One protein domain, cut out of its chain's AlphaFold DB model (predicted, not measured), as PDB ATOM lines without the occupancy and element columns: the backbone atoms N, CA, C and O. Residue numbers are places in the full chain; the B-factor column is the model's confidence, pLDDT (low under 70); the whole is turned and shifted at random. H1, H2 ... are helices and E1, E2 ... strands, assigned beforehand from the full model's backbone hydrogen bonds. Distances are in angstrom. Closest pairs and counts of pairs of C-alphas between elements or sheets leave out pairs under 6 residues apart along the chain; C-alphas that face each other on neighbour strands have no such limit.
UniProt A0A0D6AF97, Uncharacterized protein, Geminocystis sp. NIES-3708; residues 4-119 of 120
ATOM      1  N   SER A   4    -134.595 -53.905 128.236       56.16
ATOM      2  CA  SER A   4    -134.715 -54.056 129.699       56.16
ATOM      3  C   SER A   4    -133.472 -54.692 130.338       56.16
ATOM      4  O   SER A   4    -132.984 -54.193 131.353       56.16
ATOM      5  N   ASN A   5    -132.912 -55.740 129.719       55.00
ATOM      6  CA  ASN A   5    -131.771 -56.488 130.273       55.00
ATOM      7  C   ASN A   5    -130.481 -55.662 130.319       55.00
ATOM      8  O   ASN A   5    -129.720 -55.760 131.282       55.00
ATOM      9  N   SER A   6    -130.242 -54.816 129.310       58.34
ATOM     10  CA  SER A   6    -129.071 -53.932 129.281       58.34
ATOM     11  C   SER A   6    -129.099 -52.927 130.435       58.34
ATOM     12  O   SER A   6    -128.070 -52.688 131.060       58.34
ATOM     13  N   ASN A   7    -130.275 -52.408 130.798       64.06
ATOM     14  CA  ASN A   7    -130.434 -51.481 131.920       64.06
ATOM     15  C   ASN A   7    -130.261 -52.154 133.289       64.06
ATOM     16  O   ASN A   7    -129.615 -51.577 134.164       64.06
ATOM     17  N   SER A   8    -130.793 -53.366 133.484       62.59
ATOM     18  CA  SER A   8    -130.652 -54.111 134.748       62.59
ATOM     19  C   SER A   8    -129.193 -54.513 135.003       62.59
ATOM     20  O   SER A   8    -128.640 -54.255 136.076       62.59
ATOM     21  N   MET A   9    -128.518 -55.027 133.967       64.44
ATOM     22  CA  MET A   9    -127.111 -55.405 134.050       64.44
ATOM     23  C   MET A   9    -126.198 -54.184 134.193       64.44
ATOM     24  O   MET A   9    -125.313 -54.205 135.039       64.44
ATOM     25  N   ASN A  10    -126.445 -53.079 133.479       63.69
ATOM     26  CA  ASN A  10    -125.685 -51.838 133.672       63.69
ATOM     27  C   ASN A  10    -125.902 -51.227 135.064       63.69
ATOM     28  O   ASN A  10    -124.970 -50.675 135.637       63.69
ATOM     29  N   LYS A  11    -127.091 -51.367 135.662       65.31
ATOM     30  CA  LYS A  11    -127.355 -50.950 137.049       65.31
ATOM     31  C   LYS A  11    -126.601 -51.819 138.065       65.31
ATOM     32  O   LYS A  11    -126.040 -51.286 139.020       65.31
ATOM     33  N   PHE A  12    -126.540 -53.134 137.846       66.56
ATOM     34  CA  PHE A  12    -125.727 -54.057 138.646       66.56
ATOM     35  C   PHE A  12    -124.226 -53.771 138.490       66.56
ATOM     36  O   PHE A  12    -123.508 -53.676 139.484       66.56
ATOM     37  N   LEU A  13    -123.772 -53.553 137.250       64.38
ATOM     38  CA  LEU A  13    -122.396 -53.204 136.906       64.38
ATOM     39  C   LEU A  13    -121.982 -51.841 137.482       64.38
ATOM     40  O   LEU A  13    -120.891 -51.713 138.014       64.38
ATOM     41  N   ASN A  14    -122.849 -50.828 137.469       62.19
ATOM     42  CA  ASN A  14    -122.560 -49.517 138.069       62.19
ATOM     43  C   ASN A  14    -122.460 -49.575 139.601       62.19
ATOM     44  O   ASN A  14    -121.769 -48.761 140.215       62.19
ATOM     45  N   ASN A  15    -123.055 -50.598 140.216       58.66
ATOM     46  CA  ASN A  15    -122.843 -50.947 141.614       58.66
ATOM     47  C   ASN A  15    -121.570 -51.798 141.834       58.66
ATOM     48  O   ASN A  15    -121.377 -52.303 142.940       58.66
ATOM     49  N   PHE A  16    -120.664 -51.944 140.847       55.16
ATOM     50  CA  PHE A  16    -119.484 -52.829 140.933       55.16
ATOM     51  C   PHE A  16    -118.544 -52.560 142.103       55.16
ATOM     52  O   PHE A  16    -117.870 -53.484 142.559       55.16
ATOM     53  N   LYS A  17    -118.532 -51.340 142.652       53.09
ATOM     54  CA  LYS A  17    -117.782 -51.046 143.885       53.09
ATOM     55  C   LYS A  17    -118.229 -51.915 145.076       53.09
ATOM     56  O   LYS A  17    -117.429 -52.142 145.973       53.09
ATOM     57  N   ILE A  18    -119.453 -52.455 145.056       57.75
ATOM     58  CA  ILE A  18    -120.011 -53.360 146.079       57.75
ATOM     59  C   ILE A  18    -119.452 -54.794 145.952       57.75
ATOM     60  O   ILE A  18    -119.488 -55.559 146.910       57.75
ATOM     61  N   PHE A  19    -118.883 -55.172 144.801       59.16
ATOM     62  CA  PHE A  19    -118.442 -56.548 144.521       59.16
ATOM     63  C   PHE A  19    -116.996 -56.835 144.929       59.16
ATOM     64  O   PHE A  19    -116.517 -57.955 144.730       59.16
ATOM     65  N   ALA A  20    -116.303 -55.868 145.536       61.03
ATOM     66  CA  ALA A  20    -115.015 -56.106 146.175       61.03
ATOM     67  C   ALA A  20    -115.184 -57.162 147.286       61.03
ATOM     68  O   ALA A  20    -115.732 -56.886 148.347       61.03
ATOM     69  N   GLY A  21    -114.756 -58.400 147.017       68.88
ATOM     70  CA  GLY A  21    -114.895 -59.541 147.934       68.88
ATOM     71  C   GLY A  21    -115.909 -60.609 147.508       68.88
ATOM     72  O   GLY A  21    -115.931 -61.689 148.107       68.88
ATOM     73  N   ILE A  22    -116.695 -60.378 146.447       76.12
ATOM     74  CA  ILE A  22    -117.575 -61.411 145.887       76.12
ATOM     75  C   ILE A  22    -116.739 -62.444 145.130       76.12
ATOM     76  O   ILE A  22    -115.861 -62.138 144.323       76.12
ATOM     77  N   ARG A  23    -117.005 -63.717 145.419       80.38
ATOM     78  CA  ARG A  23    -116.257 -64.848 144.859       80.38
ATOM     79  C   ARG A  23    -116.616 -65.049 143.391       80.38
ATOM     80  O   ARG A  23    -117.779 -64.930 143.027       80.38
ATOM     81  N   LYS A  24    -115.655 -65.491 142.570       81.69
ATOM     82  CA  LYS A  24    -115.863 -65.741 141.126       81.69
ATOM     83  C   LYS A  24    -117.068 -66.642 140.828       81.69
ATOM     84  O   LYS A  24    -117.869 -66.320 139.960       81.69
ATOM     85  N   ASN A  25    -117.222 -67.737 141.573       80.38
ATOM     86  CA  ASN A  25    -118.322 -68.683 141.352       80.38
ATOM     87  C   ASN A  25    -119.680 -68.050 141.682       80.38
ATOM     88  O   ASN A  25    -120.644 -68.266 140.967       80.38
ATOM     89  N   GLU A  26    -119.739 -67.248 142.743       85.12
ATOM     90  CA  GLU A  26    -120.949 -66.532 143.156       85.12
ATOM     91  C   GLU A  26    -121.286 -65.394 142.181       85.12
ATOM     92  O   GLU A  26    -122.435 -65.228 141.789       85.12
ATOM     93  N   LEU A  27    -120.270 -64.674 141.698       87.00
ATOM     94  CA  LEU A  27    -120.434 -63.671 140.651       87.00
ATOM     95  C   LEU A  27    -120.972 -64.293 139.355       87.00
ATOM     96  O   LEU A  27    -121.852 -63.718 138.724       87.00
ATOM     97  N   SER A  28    -120.480 -65.477 138.975       87.12
ATOM     98  CA  SER A  28    -121.002 -66.217 137.822       87.12
ATOM     99  C   SER A  28    -122.476 -66.571 138.001       87.12
ATOM    100  O   SER A  28    -123.243 -66.457 137.047       87.12
ATOM    101  N   ASP A  29    -122.881 -66.945 139.214       88.81
ATOM    102  CA  ASP A  29    -124.277 -67.227 139.536       88.81
ATOM    103  C   ASP A  29    -125.129 -65.959 139.343       88.81
ATOM    104  O   ASP A  29    -126.138 -65.993 138.636       88.81
ATOM    105  N   TYR A  30    -124.681 -64.808 139.843       88.56
ATOM    106  CA  TYR A  30    -125.390 -63.540 139.646       88.56
ATOM    107  C   TYR A  30    -125.474 -63.120 138.178       88.56
ATOM    108  O   TYR A  30    -126.547 -62.763 137.705       88.56
ATOM    109  N   ILE A  31    -124.376 -63.219 137.428       87.12
ATOM    110  CA  ILE A  31    -124.374 -62.903 135.993       87.12
ATOM    111  C   ILE A  31    -125.355 -63.813 135.245       87.12
ATOM    112  O   ILE A  31    -126.128 -63.331 134.420       87.12
ATOM    113  N   LYS A  32    -125.380 -65.116 135.559       85.81
ATOM    114  CA  LYS A  32    -126.322 -66.064 134.944       85.81
ATOM    115  C   LYS A  32    -127.776 -65.672 135.171       85.81
ATOM    116  O   LYS A  32    -128.568 -65.844 134.248       85.81
ATOM    117  N   PHE A  33    -128.106 -65.147 136.351       88.44
ATOM    118  CA  PHE A  33    -129.440 -64.632 136.639       88.44
ATOM    119  C   PHE A  33    -129.805 -63.465 135.711       88.44
ATOM    120  O   PHE A  33    -130.812 -63.551 135.018       88.44
ATOM    121  N   PHE A  34    -128.964 -62.431 135.607       85.38
ATOM    122  CA  PHE A  34    -129.268 -61.265 134.762       85.38
ATOM    123  C   PHE A  34    -129.309 -61.584 133.263       85.38
ATOM    124  O   PHE A  34    -130.073 -60.975 132.519       85.38
ATOM    125  N   VAL A  35    -128.500 -62.539 132.801       87.25
ATOM    126  CA  VAL A  35    -128.514 -62.964 131.394       87.25
ATOM    127  C   VAL A  35    -129.787 -63.747 131.058       87.25
ATOM    128  O   VAL A  35    -130.319 -63.590 129.963       87.25
ATOM    129  N   ASN A  36    -130.289 -64.563 131.991       84.75
ATOM    130  CA  ASN A  36    -131.396 -65.497 131.758       84.75
ATOM    131  C   ASN A  36    -132.664 -65.142 132.550       84.75
ATOM    132  O   ASN A  36    -133.465 -66.024 132.854       84.75
ATOM    133  N   GLU A  37    -132.863 -63.863 132.873       77.88
ATOM    134  CA  GLU A  37    -134.000 -63.384 133.675       77.88
ATOM    135  C   GLU A  37    -135.363 -63.787 133.071       77.88
ATOM    136  O   GLU A  37    -136.329 -64.009 133.790       77.88
ATOM    137  N   SER A  38    -135.441 -63.979 131.751       77.00
ATOM    138  CA  SER A  38    -136.657 -64.428 131.061       77.00
ATOM    139  C   SER A  38    -137.013 -65.908 131.265       77.00
ATOM    140  O   SER A  38    -138.119 -66.301 130.908       77.00
ATOM    141  N   ASN A  39    -136.106 -66.730 131.804       79.50
ATOM    142  CA  ASN A  39    -136.277 -68.183 131.966       79.50
ATOM    143  C   ASN A  39    -136.533 -68.600 133.425       79.50
ATOM    144  O   ASN A  39    -136.326 -69.759 133.785       79.50
ATOM    145  N   ILE A  40    -136.936 -67.662 134.285       79.00
ATOM    146  CA  ILE A  40    -137.179 -67.931 135.708       79.00
ATOM    147  C   ILE A  40    -138.314 -68.946 135.871       79.00
ATOM    148  O   ILE A  40    -139.363 -68.843 135.235       79.00
ATOM    149  N   LEU A  41    -138.112 -69.916 136.768       82.38
ATOM    150  CA  LEU A  41    -139.140 -70.894 137.098       82.38
ATOM    151  C   LEU A  41    -140.363 -70.242 137.740       82.38
ATOM    152  O   LEU A  41    -140.255 -69.483 138.704       82.38
ATOM    153  N   GLU A  42    -141.536 -70.644 137.262       78.88
ATOM    154  CA  GLU A  42    -142.820 -70.139 137.744       78.88
ATOM    155  C   GLU A  42    -143.159 -70.656 139.153       78.88
ATOM    156  O   GLU A  42    -143.747 -69.938 139.961       78.88
ATOM    157  N   LYS A  43    -142.754 -71.893 139.485       90.56
ATOM    158  CA  LYS A  43    -143.073 -72.540 140.767       90.56
ATOM    159  C   LYS A  43    -141.841 -72.698 141.647       90.56
ATOM    160  O   LYS A  43    -140.951 -73.503 141.358       90.56
ATOM    161  N   LYS A  44    -141.837 -71.946 142.749       92.62
ATOM    162  CA  LYS A  44    -140.778 -71.942 143.760       92.62
ATOM    163  C   LYS A  44    -141.339 -72.153 145.166       92.62
ATOM    164  O   LYS A  44    -142.442 -71.697 145.457       92.62
ATOM    165  N   PHE A  45    -140.580 -72.813 146.035       94.94
ATOM    166  CA  PHE A  45    -140.923 -72.965 147.453       94.94
ATOM    167  C   PHE A  45    -139.691 -72.844 148.356       94.94
ATOM    168  O   PHE A  45    -138.555 -72.951 147.903       94.94
ATOM    169  N   ILE A  46    -139.916 -72.617 149.648       94.81
ATOM    170  CA  ILE A  46    -138.857 -72.533 150.657       94.81
ATOM    171  C   ILE A  46    -139.208 -73.487 151.795       94.81
ATOM    172  O   ILE A  46    -140.336 -73.479 152.290       94.81
ATOM    173  N   VAL A  47    -138.239 -74.293 152.217       95.38
ATOM    174  CA  VAL A  47    -138.331 -75.118 153.422       95.38
ATOM    175  C   VAL A  47    -137.738 -74.325 154.578       95.38
ATOM    176  O   VAL A  47    -136.531 -74.107 154.634       95.38
ATOM    177  N   PHE A  48    -138.584 -73.889 155.508       94.44
ATOM    178  CA  PHE A  48    -138.133 -73.264 156.749       94.44
ATOM    179  C   PHE A  48    -137.893 -74.326 157.815       94.44
ATOM    180  O   PHE A  48    -138.775 -75.130 158.109       94.44
ATOM    181  N   ALA A  49    -136.704 -74.316 158.410       93.56
ATOM    182  CA  ALA A  49    -136.334 -75.293 159.424       93.56
ATOM    183  C   ALA A  49    -135.316 -74.733 160.423       93.56
ATOM    184  O   ALA A  49    -134.540 -73.841 160.100       93.56
ATOM    185  N   HIS A  50    -135.261 -75.296 161.628       92.38
ATOM    186  CA  HIS A  50    -134.111 -75.117 162.523       92.38
ATOM    187  C   HIS A  50    -132.998 -76.114 162.187       92.38
ATOM    188  O   HIS A  50    -133.238 -77.136 161.528       92.38
ATOM    189  N   TYR A  51    -131.775 -75.865 162.660       89.81
ATOM    190  CA  TYR A  51    -130.724 -76.886 162.605       89.81
ATOM    191  C   TYR A  51    -131.173 -78.194 163.282       89.81
ATOM    192  O   TYR A  51    -131.884 -78.185 164.281       89.81
ATOM    193  N   ARG A  52    -130.723 -79.336 162.741       89.44
ATOM    194  CA  ARG A  52    -130.940 -80.689 163.306       89.44
ATOM    195  C   ARG A  52    -132.403 -81.161 163.389       89.44
ATOM    196  O   ARG A  52    -132.685 -82.128 164.080       89.44
ATOM    197  N   THR A  53    -133.304 -80.567 162.607       94.50
ATOM    198  CA  THR A  53    -134.724 -80.974 162.500       94.50
ATOM    199  C   THR A  53    -135.008 -82.000 161.398       94.50
ATOM    200  O   THR A  53    -136.157 -82.344 161.146       94.50
ATOM    201  N   GLY A  54    -133.974 -82.483 160.701       92.81
ATOM    202  CA  GLY A  54    -134.145 -83.406 159.575       92.81
ATOM    203  C   GLY A  54    -134.528 -82.729 158.256       92.81
ATOM    204  O   GLY A  54    -134.909 -83.415 157.316       92.81
ATOM    205  N   SER A  55    -134.380 -81.408 158.127       94.12
ATOM    206  CA  SER A  55    -134.665 -80.709 156.865       94.12
ATOM    207  C   SER A  55    -133.824 -81.215 155.686       94.12
ATOM    208  O   SER A  55    -134.313 -81.254 154.567       94.12
ATOM    209  N   THR A  56    -132.592 -81.679 155.929       93.31
ATOM    210  CA  THR A  56    -131.767 -82.341 154.906       93.31
ATOM    211  C   THR A  56    -132.403 -83.648 154.433       93.31
ATOM    212  O   THR A  56    -132.394 -83.939 153.242       93.31
ATOM    213  N   LEU A  57    -132.994 -84.424 155.349       95.50
ATOM    214  CA  LEU A  57    -133.735 -85.634 154.994       95.50
ATOM    215  C   LEU A  57    -134.981 -85.277 154.174       95.50
ATOM    216  O   LEU A  57    -135.216 -85.895 153.142       95.50
ATOM    217  N   LEU A  58    -135.731 -84.248 154.581       95.88
ATOM    218  CA  LEU A  58    -136.882 -83.754 153.823       95.88
ATOM    219  C   LEU A  58    -136.484 -83.270 152.419       95.88
ATOM    220  O   LEU A  58    -137.120 -83.658 151.446       95.88
ATOM    221  N   ALA A  59    -135.418 -82.477 152.292       95.00
ATOM    222  CA  ALA A  59    -134.905 -82.016 151.002       95.00
ATOM    223  C   ALA A  59    -134.492 -83.195 150.105       95.00
ATOM    224  O   ALA A  59    -134.821 -83.213 148.920       95.00
ATOM    225  N   ASN A  60    -133.842 -84.218 150.669       95.25
ATOM    226  CA  ASN A  60    -133.498 -85.439 149.940       95.25
ATOM    227  C   ASN A  60    -134.746 -86.200 149.466       95.25
ATOM    228  O   ASN A  60    -134.786 -86.625 148.316       95.25
ATOM    229  N   LEU A  61    -135.779 -86.315 150.308       96.75
ATOM    230  CA  LEU A  61    -137.057 -86.928 149.930       96.75
ATOM    231  C   LEU A  61    -137.768 -86.138 148.823       96.75
ATOM    232  O   LEU A  61    -138.257 -86.731 147.866       96.75
ATOM    233  N   LEU A  62    -137.783 -84.806 148.906       96.38
ATOM    234  CA  LEU A  62    -138.322 -83.945 147.848       96.38
ATOM    235  C   LEU A  62    -137.564 -84.140 146.529       96.38
ATOM    236  O   LEU A  62    -138.181 -84.210 145.468       96.38
ATOM    237  N   ASN A  63    -136.241 -84.300 146.590       96.12
ATOM    238  CA  ASN A  63    -135.407 -84.558 145.417       96.12
ATOM    239  C   ASN A  63    -135.660 -85.922 144.755       96.12
ATOM    240  O   ASN A  63    -135.345 -86.069 143.568       96.12
ATOM    241  N   CYS A  64    -136.259 -86.888 145.462       96.75
ATOM    242  CA  CYS A  64    -136.712 -88.146 144.864       96.75
ATOM    243  C   CYS A  64    -137.881 -87.949 143.885       96.75
ATOM    244  O   CYS A  64    -138.097 -88.799 143.025       96.75
ATOM    245  N   HIS A  65    -138.626 -86.841 143.974       96.00
ATOM    246  CA  HIS A  65    -139.717 -86.557 143.044       96.00
ATOM    247  C   HIS A  65    -139.165 -86.095 141.676       96.00
ATOM    248  O   HIS A  65    -138.277 -85.234 141.632       96.00
ATOM    249  N   PRO A  66    -139.683 -86.601 140.538       95.62
ATOM    250  CA  PRO A  66    -139.141 -86.295 139.207       95.62
ATOM    251  C   PRO A  66    -139.187 -84.798 138.872       95.62
ATOM    252  O   PRO A  66    -138.235 -84.263 138.309       95.62
ATOM    253  N   ASP A  67    -140.233 -84.103 139.320       95.69
ATOM    254  CA  ASP A  67    -140.462 -82.689 138.991       95.69
ATOM    255  C   ASP A  67    -139.965 -81.686 140.042       95.69
ATOM    256  O   ASP A  67    -140.199 -80.487 139.883       95.69
ATOM    257  N   ILE A  68    -139.343 -82.139 141.134       95.19
ATOM    258  CA  ILE A  68    -138.912 -81.256 142.229       95.19
ATOM    259  C   ILE A  68    -137.402 -81.320 142.397       95.19
ATOM    260  O   ILE A  68    -136.825 -82.391 142.599       95.19
ATOM    261  N   PHE A  69    -136.767 -80.156 142.336       95.62
ATOM    262  CA  PHE A  69    -135.401 -79.963 142.797       95.62
ATOM    263  C   PHE A  69    -135.429 -79.102 144.055       95.62
ATOM    264  O   PHE A  69    -135.909 -77.975 144.009       95.62
ATOM    265  N   CYS A  70    -134.925 -79.622 145.167       95.12
ATOM    266  CA  CYS A  70    -134.750 -78.885 146.410       95.12
ATOM    267  C   CYS A  70    -133.253 -78.734 146.687       95.12
ATOM    268  O   CYS A  70    -132.582 -79.711 147.026       95.12
ATOM    269  N   ASP A  71    -132.730 -77.520 146.535       91.81
ATOM    270  CA  ASP A  71    -131.358 -77.199 146.919       91.81
ATOM    271  C   ASP A  71    -131.227 -77.154 148.454       91.81
ATOM    272  O   ASP A  71    -132.218 -77.119 149.193       91.81
ATOM    273  N   GLY A  72    -129.986 -77.166 148.934       85.81
ATOM    274  CA  GLY A  72    -129.660 -77.006 150.347       85.81
ATOM    275  C   GLY A  72    -129.811 -75.563 150.837       85.81
ATOM    276  O   GLY A  72    -130.682 -74.808 150.405       85.81
ATOM    277  N   GLU A  73    -128.949 -75.175 151.776       86.44
ATOM    278  CA  GLU A  73    -128.998 -73.856 152.414       86.44
ATOM    279  C   GLU A  73    -128.598 -72.718 151.454       86.44
ATOM    280  O   GLU A  73    -127.494 -72.710 150.913       86.44
ATOM    281  N   ILE A  74    -129.455 -71.702 151.285       88.50
ATOM    282  CA  ILE A  74    -129.189 -70.580 150.350       88.50
ATOM    283  C   ILE A  74    -128.295 -69.473 150.911       88.50
ATOM    284  O   ILE A  74    -127.727 -68.689 150.151       88.50
ATOM    285  N   PHE A  75    -128.173 -69.375 152.235       87.56
ATOM    286  CA  PHE A  75    -127.365 -68.331 152.872       87.56
ATOM    287  C   PHE A  75    -125.897 -68.726 153.007       87.56
ATOM    288  O   PHE A  75    -125.045 -67.850 153.172       87.56
ATOM    289  N   LEU A  76    -125.589 -70.023 152.942       84.56
ATOM    290  CA  LEU A  76    -124.252 -70.563 153.142       84.56
ATOM    291  C   LEU A  76    -123.866 -71.474 151.981       84.56
ATOM    292  O   LEU A  76    -124.543 -72.444 151.675       84.56
ATOM    293  N   LYS A  77    -122.708 -71.205 151.382       80.81
ATOM    294  CA  LYS A  77    -122.117 -72.063 150.353       80.81
ATOM    295  C   LYS A  77    -120.911 -72.792 150.926       80.81
ATOM    296  O   LYS A  77    -120.011 -72.141 151.466       80.81
ATOM    297  N   PHE A  78    -120.881 -74.115 150.788       78.31
ATOM    298  CA  PHE A  78    -119.723 -74.925 151.163       78.31
ATOM    299  C   PHE A  78    -118.614 -74.763 150.117       78.31
ATOM    300  O   PHE A  78    -118.811 -75.073 148.942       78.31
ATOM    301  N   ILE A  79    -117.463 -74.220 150.519       74.62
ATOM    302  CA  ILE A  79    -116.304 -73.996 149.644       74.62
ATOM    303  C   ILE A  79    -115.029 -74.324 150.408       74.62
ATOM    304  O   ILE A  79    -114.776 -73.722 151.451       74.62
ATOM    305  N   ASN A  80    -114.191 -75.200 149.843       71.50
ATOM    306  CA  ASN A  80    -112.870 -75.550 150.378       71.50
ATOM    307  C   ASN A  80    -112.920 -75.805 151.892       71.50
ATOM    308  O   ASN A  80    -112.197 -75.170 152.652       71.50
ATOM    309  N   VAL A  81    -113.813 -76.705 152.319       77.69
ATOM    310  CA  VAL A  81    -113.992 -77.147 153.717       77.69
ATOM    311  C   VAL A  81    -114.749 -76.164 154.633       77.69
ATOM    312  O   VAL A  81    -115.122 -76.528 155.745       77.69
ATOM    313  N   HIS A  82    -115.085 -74.952 154.177       76.00
ATOM    314  CA  HIS A  82    -115.785 -73.962 155.004       76.00
ATOM    315  C   HIS A  82    -117.116 -73.499 154.409       76.00
ATOM    316  O   HIS A  82    -117.239 -73.249 153.208       76.00
ATOM    317  N   PHE A  83    -118.108 -73.295 155.277       79.94
ATOM    318  CA  PHE A  83    -119.333 -72.587 154.921       79.94
ATOM    319  C   PHE A  83    -119.079 -71.084 154.899       79.94
ATOM    320  O   PHE A  83    -118.567 -70.502 155.854       79.94
ATOM    321  N   LYS A  84    -119.448 -70.446 153.793       83.19
ATOM    322  CA  LYS A  84    -119.252 -69.013 153.583       83.19
ATOM    323  C   LYS A  84    -120.565 -68.356 153.180       83.19
ATOM    324  O   LYS A  84    -121.257 -68.871 152.300       83.19
ATOM    325  N   LYS A  85    -120.852 -67.200 153.784       86.75
ATOM    326  CA  LYS A  85    -122.066 -66.416 153.531       86.75
ATOM    327  C   LYS A  85    -122.187 -66.016 152.064       86.75
ATOM    328  O   LYS A  85    -121.187 -65.692 151.428       86.75
ATOM    329  N   VAL A  86    -123.406 -66.063 151.550       87.94
ATOM    330  CA  VAL A  86    -123.784 -65.544 150.233       87.94
ATOM    331  C   VAL A  86    -124.199 -64.078 150.384       87.94
ATOM    332  O   VAL A  86    -124.933 -63.748 151.314       87.94
ATOM    333  N   PHE A  87    -123.717 -63.196 149.504       86.75
ATOM    334  CA  PHE A  87    -123.962 -61.750 149.602       86.75
ATOM    335  C   PHE A  87    -125.392 -61.356 149.229       86.75
ATOM    336  O   PHE A  87    -125.999 -60.537 149.915       86.75
ATOM    337  N   PHE A  88    -125.946 -61.957 148.174       87.69
ATOM    338  CA  PHE A  88    -127.297 -61.680 147.684       87.69
ATOM    339  C   PHE A  88    -128.104 -62.982 147.587       87.69
ATOM    340  O   PHE A  88    -128.279 -63.518 146.491       87.69
ATOM    341  N   PRO A  89    -128.611 -63.510 148.720       88.88
ATOM    342  CA  PRO A  89    -129.275 -64.813 148.784       88.88
ATOM    343  C   PRO A  89    -130.462 -64.957 147.831       88.88
ATOM    344  O   PRO A  89    -130.638 -66.023 147.254       88.88
ATOM    345  N   CYS A  90    -131.239 -63.890 147.606       87.81
ATOM    346  CA  CYS A  90    -132.360 -63.924 146.665       87.81
ATOM    347  C   CYS A  90    -131.878 -64.140 145.225       87.81
ATOM    348  O   CYS A  90    -132.304 -65.087 144.578       87.81
ATOM    349  N   ILE A  91    -130.927 -63.326 144.746       89.00
ATOM    350  CA  ILE A  91    -130.359 -63.465 143.391       89.00
ATOM    351  C   ILE A  91    -129.660 -64.820 143.248       89.00
ATOM    352  O   ILE A  91    -129.747 -65.470 142.208       89.00
ATOM    353  N   TYR A  92    -128.982 -65.270 144.305       90.19
ATOM    354  CA  TYR A  92    -128.363 -66.587 144.340       90.19
ATOM    355  C   TYR A  92    -129.402 -67.700 144.177       90.19
ATOM    356  O   TYR A  92    -129.242 -68.538 143.297       90.19
ATOM    357  N   ALA A  93    -130.481 -67.690 144.961       90.88
ATOM    358  CA  ALA A  93    -131.546 -68.687 144.874       90.88
ATOM    359  C   ALA A  93    -132.214 -68.694 143.490       90.88
ATOM    360  O   ALA A  93    -132.455 -69.763 142.937       90.88
ATOM    361  N   GLU A  94    -132.443 -67.520 142.898       91.19
ATOM    362  CA  GLU A  94    -132.968 -67.412 141.534       91.19
ATOM    363  C   GLU A  94    -131.997 -67.999 140.506       91.19
ATOM    364  O   GLU A  94    -132.391 -68.808 139.667       91.19
ATOM    365  N   SER A  95    -130.707 -67.677 140.609       90.75
ATOM    366  CA  SER A  95    -129.671 -68.263 139.754       90.75
ATOM    367  C   SER A  95    -129.594 -69.784 139.875       90.75
ATOM    368  O   SER A  95    -129.438 -70.489 138.878       90.75
ATOM    369  N   GLN A  96    -129.717 -70.307 141.095       90.19
ATOM    370  CA  GLN A  96    -129.751 -71.742 141.346       90.19
ATOM    371  C   GLN A  96    -130.997 -72.384 140.727       90.19
ATOM    372  O   GLN A  96    -130.881 -73.448 140.120       90.19
ATOM    373  N   SER A  97    -132.151 -71.707 140.777       91.75
ATOM    374  CA  SER A  97    -133.371 -72.180 140.115       91.75
ATOM    375  C   SER A  97    -133.187 -72.337 138.608       91.75
ATOM    376  O   SER A  97    -133.562 -73.367 138.058       91.75
ATOM    377  N   LEU A  98    -132.488 -71.400 137.960       90.56
ATOM    378  CA  LEU A  98    -132.198 -71.443 136.522       90.56
ATOM    379  C   LEU A  98    -131.283 -72.608 136.113       90.56
ATOM    380  O   LEU A  98    -131.223 -72.959 134.938       90.56
ATOM    381  N   LYS A  99    -130.540 -73.198 137.057       88.50
ATOM    382  CA  LYS A  99    -129.702 -74.383 136.808       88.50
ATOM    383  C   LYS A  99    -130.459 -75.693 136.999       88.50
ATOM    384  O   LYS A  99    -129.958 -76.740 136.593       88.50
ATOM    385  N   SER A 100    -131.607 -75.651 137.668       88.44
ATOM    386  CA  SER A 100    -132.455 -76.821 137.837       88.44
ATOM    387  C   SER A 100    -133.142 -77.137 136.515       88.44
ATOM    388  O   SER A 100    -133.834 -76.299 135.947       88.44
ATOM    389  N   ASN A 101    -133.024 -78.384 136.066       87.94
ATOM    390  CA  ASN A 101    -133.791 -78.887 134.922       87.94
ATOM    391  C   ASN A 101    -135.208 -79.344 135.316       87.94
ATOM    392  O   ASN A 101    -135.975 -79.782 134.463       87.94
ATOM    393  N   LYS A 102    -135.549 -79.307 136.610       91.50
ATOM    394  CA  LYS A 102    -136.843 -79.763 137.126       91.50
ATOM    395  C   LYS A 102    -137.837 -78.615 137.213       91.50
ATOM    396  O   LYS A 102    -137.439 -77.495 137.501       91.50
ATOM    397  N   LYS A 103    -139.125 -78.929 137.033       92.38
ATOM    398  CA  LYS A 103    -140.243 -77.972 136.928       92.38
ATOM    399  C   LYS A 103    -140.483 -77.117 138.173       92.38
ATOM    400  O   LYS A 103    -140.973 -75.999 138.048       92.38
ATOM    401  N   ASN A 104    -140.207 -77.651 139.359       93.94
ATOM    402  CA  ASN A 104    -140.376 -76.938 140.619       93.94
ATOM    403  C   ASN A 104    -139.026 -76.847 141.318       93.94
ATOM    404  O   ASN A 104    -138.339 -77.858 141.486       93.94
ATOM    405  N   TYR A 105    -138.681 -75.642 141.755       95.75
ATOM    406  CA  TYR A 105    -137.455 -75.384 142.493       95.75
ATOM    407  C   TYR A 105    -137.773 -75.050 143.946       95.75
ATOM    408  O   TYR A 105    -138.671 -74.266 144.235       95.75
ATOM    409  N   GLY A 106    -137.021 -75.616 144.871       95.44
ATOM    410  CA  GLY A 106    -137.084 -75.247 146.269       95.44
ATOM    411  C   GLY A 106    -135.711 -75.128 146.883       95.44
ATOM    412  O   GLY A 106    -134.710 -75.537 146.296       95.44
ATOM    413  N   CYS A 107    -135.667 -74.553 148.073       94.69
ATOM    414  CA  CYS A 107    -134.435 -74.432 148.827       94.69
ATOM    415  C   CYS A 107    -134.680 -74.441 150.336       94.69
ATOM    416  O   CYS A 107    -135.782 -74.144 150.805       94.69
ATOM    417  N   ASP A 108    -133.643 -74.793 151.092       93.56
ATOM    418  CA  ASP A 108    -133.680 -74.846 152.552       93.56
ATOM    419  C   ASP A 108    -133.199 -73.515 153.157       93.56
ATOM    420  O   ASP A 108    -132.199 -72.920 152.736       93.56
ATOM    421  N   VAL A 109    -133.918 -73.037 154.171       92.81
ATOM    422  CA  VAL A 109    -133.582 -71.850 154.956       92.81
ATOM    423  C   VAL A 109    -133.580 -72.204 156.435       92.81
ATOM    424  O   VAL A 109    -134.609 -72.549 157.025       92.81
ATOM    425  N   LYS A 110    -132.414 -72.031 157.065       90.88
ATOM    426  CA  LYS A 110    -132.285 -72.176 158.512       90.88
ATOM    427  C   LYS A 110    -132.754 -70.916 159.216       90.88
ATOM    428  O   LYS A 110    -132.156 -69.854 159.045       90.88
ATOM    429  N   LEU A 111    -133.769 -71.035 160.067       90.31
ATOM    430  CA  LEU A 111    -134.288 -69.910 160.855       90.31
ATOM    431  C   LEU A 111    -133.191 -69.266 161.719       90.31
ATOM    432  O   LEU A 111    -133.095 -68.046 161.816       90.31
ATOM    433  N   ASP A 112    -132.281 -70.082 162.244       88.12
ATOM    434  CA  ASP A 112    -131.108 -69.653 163.006       88.12
ATOM    435  C   ASP A 112    -130.170 -68.707 162.224       88.12
ATOM    436  O   ASP A 112    -129.451 -67.898 162.818       88.12
ATOM    437  N   GLN A 113    -130.147 -68.801 160.888       83.88
ATOM    438  CA  GLN A 113    -129.374 -67.900 160.023       83.88
ATOM    439  C   GLN A 113    -130.060 -66.539 159.883       83.88
ATOM    440  O   GLN A 113    -129.367 -65.525 159.820       83.88
ATOM    441  N   LEU A 114    -131.396 -66.505 159.893       83.44
ATOM    442  CA  LEU A 114    -132.180 -65.270 159.802       83.44
ATOM    443  C   LEU A 114    -132.087 -64.448 161.090       83.44
ATOM    444  O   LEU A 114    -131.859 -63.241 161.036       83.44
ATOM    445  N   VAL A 115    -132.179 -65.100 162.254       77.69
ATOM    446  CA  VAL A 115    -132.091 -64.416 163.557       77.69
ATOM    447  C   VAL A 115    -130.732 -63.731 163.731       77.69
ATOM    448  O   VAL A 115    -130.671 -62.579 164.152       77.69
ATOM    449  N   LYS A 116    -129.635 -64.383 163.318       63.34
ATOM    450  CA  LYS A 116    -128.276 -63.807 163.375       63.34
ATOM    451  C   LYS A 116    -128.058 -62.607 162.447       63.34
ATOM    452  O   LYS A 116    -127.074 -61.898 162.622       63.34
ATOM    453  N   ILE A 117    -128.922 -62.396 161.455       58.44
ATOM    454  CA  ILE A 117    -128.875 -61.225 160.564       58.44
ATOM    455  C   ILE A 117    -129.674 -60.052 161.160       58.44
ATOM    456  O   ILE A 117    -129.382 -58.901 160.851       58.44
ATOM    457  N   SER A 118    -130.651 -60.325 162.030       52.62
ATOM    458  CA  SER A 118    -131.589 -59.318 162.545       52.62
ATOM    459  C   SER A 118    -131.121 -58.579 163.805       52.62
ATOM    460  O   SER A 118    -131.795 -57.638 164.227       52.62
ATOM    461  N   ILE A 119    -129.998 -58.968 164.412       44.34
ATOM    462  CA  ILE A 119    -129.444 -58.265 165.575       44.34
ATOM    463  C   ILE A 119    -128.512 -57.166 165.051       44.34
ATOM    464  O   ILE A 119    -127.396 -57.451 164.611       44.34
TER     465      ILE A 119
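Overview. This is residues 4 to 119 of the 120 residues of an uncharacterized protein of Geminocystis sp. NIES-3708 (UniProt A0A0D6AF97). A small sheet of three parallel strands, E1, E5 and E2, is sandwiched between H4 on one face and H5 on the other; beyond H5 the helical part goes on, with H3 packing crosswise on H5 and H1 packing on residues 34 to 35 of H3. E2 turns into a small hairpin, E3 and E4, and H6 follows E5 at the end of the printed part. The 116 printed residues include six named helices and five named strands, in the order H1 H2 H3 E1 H4 E2 E3 E4 H5 E5 H6, a mixed class. The whole is compact, with a radius of gyration of the C-alphas of 15.1 A and spans of 42 by 35 by 27 A.

Along the chain. H1, residues 4 to 14, begins at C-alpha 4 (-134.715, -54.056, 129.699) and is 15.4 A long. H2 is residues 16 to 19, and H3, residues 24 to 35, measures 16.2 A. E1, residues 43 to 49, is 20.0 A long and begins at C-alpha 43 (-143.073, -72.540, 140.767). H4 is residues 55 to 63, 12.1 A, and E2 residues 68 to 73, 16.0 A. E3 is residues 76 to 79 and E4 residues 82 to 85. H5, residues 89 to 99, is 15.3 A long, and E5, residues 104 to 110, 20.2 A. H6, residues 111 to 118, ends at C-alpha 118 (-131.589, -59.318, 162.545).

Arrangement. E5 is the inner strand: N 47 and O 107 of E1 and E5 are 2.8 A apart, N 106 and O 69 of E5 and E2 2.7 A, both within hydrogen-bond range. E1, H4 and E2 form a split strand-helix-strand unit, two parallel strands with E5 between them, and its crossover is right-handed. In three layers, helices on both faces of the sheet, H4 has a height over the sheet of 8.1 A and H5 of 8.5 A. H5 lies over E5, slantwise to the strands at 33 degrees on the local plane. H3 touches H5, about perpendicular at 74 degrees, with the C-alphas of Phe 33 and Ser 95 closest at 4.8 A. H1 touches H3 at a shallow tilt of 30 degrees, opposite ways, the closest C-alphas being those of Met 9 and Phe 34, 6.3 A. H2 and H3 are only just apart, at 8.3 A. E2 runs on into E3 at 82 degrees; in the hairpin E3 and E4, N 77 and O 84 are 2.9 A apart. H6 only grazes the sheet with residues 111 to 113. Every O i to N i+4 pair is within hydrogen-bond range in H1, H3, H4 and H5; in H6 2 of 4 are, and H2 is too short for such a pair.

Size, cuts and confidence. The C-alphas of Ser 6 and Arg 52 are the two farthest apart, at 43.3 A. The printed part has no cut and no long link. The model's confidence is low, under 70, at residues 4 to 21 and 116 to 119.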